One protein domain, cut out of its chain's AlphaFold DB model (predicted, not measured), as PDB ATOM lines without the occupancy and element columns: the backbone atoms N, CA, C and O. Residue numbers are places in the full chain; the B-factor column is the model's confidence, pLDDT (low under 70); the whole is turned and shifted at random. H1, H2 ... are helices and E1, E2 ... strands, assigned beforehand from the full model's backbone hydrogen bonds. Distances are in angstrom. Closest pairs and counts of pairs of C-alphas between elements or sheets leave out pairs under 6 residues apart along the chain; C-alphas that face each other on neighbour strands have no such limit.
ATOM      1  N   VAL A  44     -28.089 -20.547  23.654       98.38
ATOM      2  CA  VAL A  44     -26.959 -19.713  23.237       98.38
ATOM      3  C   VAL A  44     -27.464 -18.501  22.472       98.38
ATOM      4  O   VAL A  44     -28.238 -18.630  21.527       98.38
ATOM      5  N   ALA A  45     -26.982 -17.324  22.853       97.88
ATOM      6  CA  ALA A  45     -27.151 -16.096  22.093       97.88
ATOM      7  C   ALA A  45     -25.829 -15.710  21.431       97.88
ATOM      8  O   ALA A  45     -24.822 -15.521  22.114       97.88
ATOM      9  N   HIS A  46     -25.834 -15.546  20.108       97.25
ATOM     10  CA  HIS A  46     -24.723 -14.928  19.392       97.25
ATOM     11  C   HIS A  46     -25.060 -13.468  19.086       97.25
ATOM     12  O   HIS A  46     -25.902 -13.178  18.237       97.25
ATOM     13  N   VAL A  47     -24.370 -12.550  19.755       95.31
ATOM     14  CA  VAL A  47     -24.555 -11.104  19.603       95.31
ATOM     15  C   VAL A  47     -23.462 -10.580  18.681       95.31
ATOM     16  O   VAL A  47     -22.292 -10.849  18.930       95.31
ATOM     17  N   THR A  48     -23.809  -9.834  17.625       91.81
ATOM     18  CA  THR A  48     -22.865  -9.180  16.695       91.81
ATOM     19  C   THR A  48     -22.700  -7.669  16.927       91.81
ATOM     20  O   THR A  48     -21.742  -7.078  16.431       91.81
ATOM     21  N   TRP A  49     -23.615  -7.035  17.662       90.69
ATOM     22  CA  TRP A  49     -23.548  -5.614  18.010       90.69
ATOM     23  C   TRP A  49     -24.367  -5.330  19.274       90.69
ATOM     24  O   TRP A  49     -25.276  -6.094  19.585       90.69
ATOM     25  N   HIS A  50     -24.036  -4.265  20.008       85.62
ATOM     26  CA  HIS A  50     -24.602  -3.994  21.336       85.62
ATOM     27  C   HIS A  50     -25.683  -2.901  21.358       85.62
ATOM     28  O   HIS A  50     -26.517  -2.930  22.256       85.62
ATOM     29  N   ASP A  51     -25.686  -1.962  20.404       85.25
ATOM     30  CA  ASP A  51     -26.697  -0.896  20.338       85.25
ATOM     31  C   ASP A  51     -27.052  -0.505  18.884       85.25
ATOM     32  O   ASP A  51     -26.247   0.154  18.212       85.25
ATOM     33  N   PRO A  52     -28.219  -0.930  18.364       88.94
ATOM     34  CA  PRO A  52     -29.157  -1.874  18.987       88.94
ATOM     35  C   PRO A  52     -28.547  -3.285  19.112       88.94
ATOM     36  O   PRO A  52     -27.632  -3.635  18.362       88.94
ATOM     37  N   ILE A  53     -29.048  -4.108  20.045       94.06
ATOM     38  CA  ILE A  53     -28.550  -5.480  20.237       94.06
ATOM     39  C   ILE A  53     -28.870  -6.290  18.983       94.06
ATOM     40  O   ILE A  53     -30.034  -6.555  18.691       94.06
ATOM     41  N   TRP A  54     -27.839  -6.686  18.244       95.50
ATOM     42  CA  TRP A  54     -27.988  -7.421  16.993       95.50
ATOM     43  C   TRP A  54     -27.617  -8.882  17.218       95.50
ATOM     44  O   TRP A  54     -26.486  -9.176  17.607       95.50
ATOM     45  N   VAL A  55     -28.561  -9.791  16.986       96.56
ATOM     46  CA  VAL A  55     -28.415 -11.230  17.238       96.56
ATOM     47  C   VAL A  55     -28.505 -12.043  15.950       96.56
ATOM     48  O   VAL A  55     -29.116 -11.618  14.965       96.56
ATOM     49  N   ALA A  56     -27.876 -13.215  15.965       97.19
ATOM     50  CA  ALA A  56     -28.018 -14.210  14.911       97.19
ATOM     51  C   ALA A  56     -29.252 -15.086  15.175       97.19
ATOM     52  O   ALA A  56     -29.321 -15.768  16.198       97.19
ATOM     53  N   GLY A  57     -30.215 -15.067  14.260       97.50
ATOM     54  CA  GLY A  57     -31.396 -15.922  14.273       97.50
ATOM     55  C   GLY A  57     -31.250 -17.145  13.366       97.50
ATOM     56  O   GLY A  57     -30.147 -17.494  12.933       97.50
ATOM     57  N   SER A  58     -32.377 -17.793  13.074       97.50
ATOM     58  CA  SER A  58     -32.452 -18.998  12.250       97.50
ATOM     59  C   SER A  58     -31.918 -18.797  10.835       97.50
ATOM     60  O   SER A  58     -32.134 -17.761  10.201       97.50
ATOM     61  N   GLY A  59     -31.231 -19.817  10.316       94.50
ATOM     62  CA  GLY A  59     -30.685 -19.812   8.953       94.50
ATOM     63  C   GLY A  59     -29.357 -19.062   8.798       94.50
ATOM     64  O   GLY A  59     -28.799 -19.018   7.700       94.50
ATOM     65  N   THR A  60     -28.815 -18.509   9.886       95.88
ATOM     66  CA  THR A  60     -27.447 -17.982   9.911       95.88
ATOM     67  C   THR A  60     -26.419 -19.102  10.076       95.88
ATOM     68  O   THR A  60     -26.718 -20.193  10.554       95.88
ATOM     69  N   VAL A  61     -25.160 -18.826   9.731       93.94
ATOM     70  CA  VAL A  61     -24.060 -19.774   9.991       93.94
ATOM     71  C   VAL A  61     -23.862 -19.980  11.499       93.94
ATOM     72  O   VAL A  61     -23.503 -21.062  11.942       93.94
ATOM     73  N   GLN A  62     -24.097 -18.943  12.300       95.88
ATOM     74  CA  GLN A  62     -23.989 -18.982  13.757       95.88
ATOM     75  C   GLN A  62     -25.021 -19.929  14.364       95.88
ATOM     76  O   GLN A  62     -24.669 -20.701  15.248       95.88
ATOM     77  N   ASP A  63     -26.254 -19.894  13.859       97.38
ATOM     78  CA  ASP A  63     -27.325 -20.821  14.221       97.38
ATOM     79  C   ASP A  63     -26.913 -22.277  13.963       97.38
ATOM     80  O   ASP A  63     -26.873 -23.084  14.890       97.38
ATOM     81  N   GLU A  64     -26.446 -22.580  12.747       95.44
ATOM     82  CA  GLU A  64     -25.962 -23.919  12.382       95.44
ATOM     83  C   GLU A  64     -24.790 -24.378  13.273       95.44
ATOM     84  O   GLU A  64     -24.753 -25.514  13.751       95.44
ATOM     85  N   VAL A  65     -23.829 -23.489  13.549       95.12
ATOM     86  CA  VAL A  65     -22.677 -23.797  14.410       95.12
ATOM     87  C   VAL A  65     -23.106 -24.068  15.854       95.12
ATOM     88  O   VAL A  65     -22.580 -25.000  16.469       95.12
ATOM     89  N   ILE A  66     -24.053 -23.294  16.394       96.81
ATOM     90  CA  ILE A  66     -24.617 -23.511  17.734       96.81
ATOM     91  C   ILE A  66     -25.267 -24.896  17.802       96.81
ATOM     92  O   ILE A  66     -24.972 -25.663  18.722       96.81
ATOM     93  N   GLU A  67     -26.085 -25.255  16.812       95.62
ATOM     94  CA  GLU A  67     -26.774 -26.546  16.780       95.62
ATOM     95  C   GLU A  67     -25.810 -27.733  16.672       95.62
ATOM     96  O   GLU A  67     -25.944 -28.705  17.426       95.62
ATOM     97  N   ILE A  68     -24.810 -27.647  15.781       95.06
ATOM     98  CA  ILE A  68     -23.759 -28.667  15.610       95.06
ATOM     99  C   ILE A  68     -22.975 -28.858  16.912       95.06
ATOM    100  O   ILE A  68     -22.670 -29.988  17.299       95.06
ATOM    101  N   ALA A  69     -22.677 -27.765  17.620       95.38
ATOM    102  CA  ALA A  69     -21.995 -27.796  18.910       95.38
ATOM    103  C   ALA A  69     -22.869 -28.340  20.059       95.38
ATOM    104  O   ALA A  69     -22.375 -28.498  21.175       95.38
ATOM    105  N   GLY A  70     -24.138 -28.670  19.797       96.19
ATOM    106  CA  GLY A  70     -25.070 -29.204  20.785       96.19
ATOM    107  C   GLY A  70     -25.810 -28.139  21.591       96.19
ATOM    108  O   GLY A  70     -26.396 -28.479  22.608       96.19
ATOM    109  N   GLY A  71     -25.788 -26.873  21.173       97.06
ATOM    110  CA  GLY A  71     -26.577 -25.797  21.774       97.06
ATOM    111  C   GLY A  71     -27.930 -25.592  21.091       97.06
ATOM    112  O   GLY A  71     -28.232 -26.189  20.058       97.06
ATOM    113  N   GLU A  72     -28.751 -24.726  21.669       97.75
ATOM    114  CA  GLU A  72     -30.005 -24.245  21.081       97.75
ATOM    115  C   GLU A  72     -29.919 -22.731  20.903       97.75
ATOM    116  O   GLU A  72     -29.580 -22.020  21.847       97.75
ATOM    117  N   ASN A  73     -30.200 -22.213  19.708       98.19
ATOM    118  CA  ASN A  73     -30.178 -20.770  19.488       98.19
ATOM    119  C   ASN A  73     -31.370 -20.104  20.193       98.19
ATOM    120  O   ASN A  73     -32.531 -20.365  19.861       98.19
ATOM    121  N   ALA A  74     -31.072 -19.209  21.138       98.31
ATOM    122  CA  ALA A  74     -32.068 -18.475  21.917       98.31
ATOM    123  C   ALA A  74     -32.972 -17.570  21.053       98.31
ATOM    124  O   ALA A  74     -34.092 -17.252  21.455       98.31
ATOM    125  N   PHE A  75     -32.503 -17.190  19.861       97.81
ATOM    126  CA  PHE A  75     -33.187 -16.293  18.926       97.81
ATOM    127  C   PHE A  75     -33.552 -16.976  17.600       97.81
ATOM    128  O   PHE A  75     -33.675 -16.322  16.567       97.81
ATOM    129  N   SER A  76     -33.733 -18.300  17.607       97.12
ATOM    130  CA  SER A  76     -34.144 -19.078  16.423       97.12
ATOM    131  C   SER A  76     -35.509 -18.664  15.840       97.12
ATOM    132  O   SER A  76     -35.799 -18.947  14.680       97.12
ATOM    133  N   ASP A  77     -36.342 -17.952  16.600       96.62
ATOM    134  CA  ASP A  77     -37.602 -17.351  16.149       96.62
ATOM    135  C   ASP A  77     -37.418 -16.119  15.248       96.62
ATOM    136  O   ASP A  77     -38.329 -15.748  14.505       96.62
ATOM    137  N   ILE A  78     -36.232 -15.513  15.265       96.69
ATOM    138  CA  ILE A  78     -35.830 -14.464  14.331       96.69
ATOM    139  C   ILE A  78     -35.266 -15.138  13.085       96.69
ATOM    140  O   ILE A  78     -34.500 -16.089  13.182       96.69
ATOM    141  N   LYS A  79     -35.630 -14.654  11.897       97.12
ATOM    142  CA  LYS A  79     -35.046 -15.133  10.640       97.12
ATOM    143  C   LYS A  79     -33.798 -14.321  10.293       97.12
ATOM    144  O   LYS A  79     -33.838 -13.095  10.363       97.12
ATOM    145  N   ASP A  80     -32.746 -14.997   9.841       96.38
ATOM    146  CA  ASP A  80     -31.465 -14.395   9.468       96.38
ATOM    147  C   ASP A  80     -30.886 -13.570  10.634       96.38
ATOM    148  O   ASP A  80     -30.699 -14.082  11.733       96.38
ATOM    149  N   TRP A  81     -30.592 -12.291  10.424       96.25
ATOM    150  CA  TRP A  81     -30.063 -11.397  11.451       96.25
ATOM    151  C   TRP A  81     -31.124 -10.389  11.873       96.25
ATOM    152  O   TRP A  81     -31.754  -9.767  11.018       96.25
ATOM    153  N   GLY A  82     -31.261 -10.143  13.176       96.25
ATOM    154  CA  GLY A  82     -32.270  -9.213  13.683       96.25
ATOM    155  C   GLY A  82     -31.850  -8.473  14.940       96.25
ATOM    156  O   GLY A  82     -31.001  -8.927  15.705       96.25
ATOM    157  N   THR A  83     -32.436  -7.298  15.134       96.75
ATOM    158  CA  THR A  83     -32.241  -6.498  16.342       96.75
ATOM    159  C   THR A  83     -33.310  -6.826  17.370       96.75
ATOM    160  O   THR A  83     -34.483  -6.889  17.007       96.75
ATOM    161  N   VAL A  84     -32.920  -6.946  18.636       96.69
ATOM    162  CA  VAL A  84     -33.827  -7.184  19.770       96.69
ATOM    163  C   VAL A  84     -33.710  -6.064  20.795       96.69
ATOM    164  O   VAL A  84     -32.673  -5.394  20.878       96.69
ATOM    165  N   SER A  85     -34.770  -5.835  21.572       96.62
ATOM    166  CA  SER A  85     -34.685  -4.906  22.702       96.62
ATOM    167  C   SER A  85     -33.891  -5.519  23.858       96.62
ATOM    168  O   SER A  85     -33.693  -6.735  23.932       96.62
ATOM    169  N   LEU A  86     -33.445  -4.678  24.793       95.25
ATOM    170  CA  LEU A  86     -32.800  -5.162  26.013       95.25
ATOM    171  C   LEU A  86     -33.767  -6.014  26.847       95.25
ATOM    172  O   LEU A  86     -33.363  -7.032  27.398       95.25
ATOM    173  N   GLU A  87     -35.039  -5.623  26.917       96.62
ATOM    174  CA  GLU A  87     -36.079  -6.359  27.635       96.62
ATOM    175  C   GLU A  87     -36.310  -7.744  27.028       96.62
ATOM    176  O   GLU A  87     -36.349  -8.722  27.768       96.62
ATOM    177  N   GLU A  88     -36.401  -7.844  25.699       95.81
ATOM    178  CA  GLU A  88     -36.531  -9.123  24.993       95.81
ATOM    179  C   GLU A  88     -35.301 -10.007  25.222       95.81
ATOM    180  O   GLU A  88     -35.425 -11.199  25.497       95.81
ATOM    181  N   PHE A  89     -34.102  -9.422  25.177       96.50
ATOM    182  CA  PHE A  89     -32.866 -10.155  25.430       96.50
ATOM    183  C   PHE A  89     -32.803 -10.716  26.859       96.50
ATOM    184  O   PHE A  89     -32.384 -11.857  27.063       96.50
ATOM    185  N   ILE A  90     -33.236  -9.930  27.850       96.50
ATOM    186  CA  ILE A  90     -33.318 -10.361  29.252       96.50
ATOM    187  C   ILE A  90     -34.387 -11.446  29.427       96.50
ATOM    188  O   ILE A  90     -34.130 -12.418  30.133       96.50
ATOM    189  N   ASP A  91     -35.550 -11.313  28.783       97.31
ATOM    190  CA  ASP A  91     -36.641 -12.298  28.854       97.31
ATOM    191  C   ASP A  91     -36.226 -13.660  28.271       97.31
ATOM    192  O   ASP A  91     -36.511 -14.705  28.855       97.31
ATOM    193  N   LYS A  92     -35.455 -13.655  27.174       96.81
ATOM    194  CA  LYS A  92     -34.886 -14.874  26.572       96.81
ATOM    195  C   LYS A  92     -33.877 -15.592  27.471       96.81
ATOM    196  O   LYS A  92     -33.745 -16.807  27.350       96.81
ATOM    197  N   ASN A  93     -33.173 -14.862  28.342       97.50
ATOM    198  CA  ASN A  93     -32.261 -15.381  29.371       97.50
ATOM    199  C   ASN A  93     -31.366 -16.566  28.908       97.50
ATOM    200  O   ASN A  93     -31.494 -17.675  29.440       97.50
ATOM    201  N   PRO A  94     -30.483 -16.372  27.906       97.81
ATOM    202  CA  PRO A  94     -29.641 -17.443  27.369       97.81
ATOM    203  C   PRO A  94     -28.609 -17.945  28.397       97.81
ATOM    204  O   PRO A  94     -27.988 -17.145  29.096       97.81
ATOM    205  N   ASP A  95     -28.359 -19.258  28.438       98.31
ATOM    206  CA  ASP A  95     -27.323 -19.868  29.291       98.31
ATOM    207  C   ASP A  95     -25.906 -19.387  28.919       98.31
ATOM    208  O   ASP A  95     -25.021 -19.290  29.774       98.31
ATOM    209  N   VAL A  96     -25.671 -19.117  27.629       97.81
ATOM    210  CA  VAL A  96     -24.375 -18.700  27.079       97.81
ATOM    211  C   VAL A  96     -24.550 -17.500  26.152       97.81
ATOM    212  O   VAL A  96     -25.379 -17.513  25.246       97.81
ATOM    213  N   ILE A  97     -23.702 -16.485  26.324       96.81
ATOM    214  CA  ILE A  97     -23.619 -15.331  25.422       96.81
ATOM    215  C   ILE A  97     -22.264 -15.365  24.712       96.81
ATOM    216  O   ILE A  97     -21.215 -15.312  25.353       96.81
ATOM    217  N   ILE A  98     -22.295 -15.440  23.383       95.62
ATOM    218  CA  ILE A  98     -21.123 -15.350  22.513       95.62
ATOM    219  C   ILE A  98     -21.107 -13.958  21.883       95.62
ATOM    220  O   ILE A  98     -22.080 -13.532  21.260       95.62
ATOM    221  N   VAL A  99     -19.983 -13.262  22.032       91.88
ATOM    222  CA  VAL A  99     -19.715 -11.956  21.418       91.88
ATOM    223  C   VAL A  99     -18.472 -12.062  20.544       91.88
ATOM    224  O   VAL A  99     -17.514 -12.747  20.912       91.88
ATOM    225  N   SER A 100     -18.465 -11.398  19.390       79.31
ATOM    226  CA  SER A 100     -17.269 -11.380  18.546       79.31
ATOM    227  C   SER A 100     -16.213 -10.427  19.112       79.31
ATOM    228  O   SER A 100     -16.485  -9.475  19.845       79.31
TER     229      SER A 100
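AT A GLANCE: This is residues 44 to 100 of the 108 residues of the protein "Fe/B12 periplasmic-binding domain-containing protein" of Candidatus Acetothermia bacterium (UniProt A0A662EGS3). A small, strongly twisted sheet of four strands forms a wall with one short helix on each face: H2 is over E2 on one face, and H1 is on the opposite face, beside the strands. The longest axis runs from the turn of the hairpin E1 and E2 to the loop just after H1, and a long unnamed stretch, residues 69 to 80, leads from H1 back to the edge strand E3. The 57 printed residues hold two named helices and four named strands, in the order E1 E2 H1 E3 H2 E4. The sheet is mixed, in the order E3 E2 E1 E4, and the class is mixed, helices and strands. The whole is compact, with a radius of gyration of the C-alphas of 10.0 A and spans of 28 by 21 by 20 A.

HOW THE PARTS SIT: E1, residues 44 to 50, is an inner strand with staggered pairing: residues 44 to 47 pair with E4, residues 96 to 99, and residues 47 to 50 with E2, residues 53 to 56. E1 and E4 are parallel at 32 degrees, with N 98 and O 45 within hydrogen-bond range at 2.8 A. E1 and E2 are an antiparallel hairpin at 136 degrees, with N 48 and O 54 2.8 A apart. E3, residues 81 to 84, is antiparallel to E2 at 143 degrees, with N 55 and O 82 2.9 A apart. E3 and E4 are the edge strands and are apart. H2, residues 86 to 92, is on the sheet at a height of 9.7 A, on a local plane fitted to just 6 of the sheet's C-alphas. H2 runs along the strands over E2, at 18 degrees to it on the local plane, and is only just not over E1, on which 2 of its C-alphas fall. The closest C-alphas of E2 and H2 are those of Ile 53 and Leu 86, 7.2 A apart. H1, residues 61 to 68, is on the opposite face at a height of 8.5 A, over none of the strands, but only just: 2 of its C-alphas fall on E2 and 2 on E1. Its closest C-alpha pair with E2 is Ala 56 and Gln 62, 6.4 A apart. In H1 and H2 every O i to N i+4 pair is within hydrogen-bond range. E3, H2 and E4 make a split strand-helix-strand unit, two strands running the same way with E2 and E1 between them, and its crossover is right-handed.

IN THESE COORDINATES: E1 begins at C-alpha 44 (-26.959, -19.713, 23.237) and is 16.0 A long. H1 is 10.5 A long, beginning at C-alpha 61 (-24.060, -19.774, 9.991), and H2 is 9.9 A long. E4 ends at C-alpha 99 (-19.715, -11.956, 21.418).

THE WHOLE: The two C-alphas farthest apart, Asp 51 and Gly 70, are 28.4 A apart. The printed part has no cut. The link from H1 to E3 is long, with 12 residues, and the other links are tight. Mean pLDDT of the printed part is 95.5, and no printed residue is under 70.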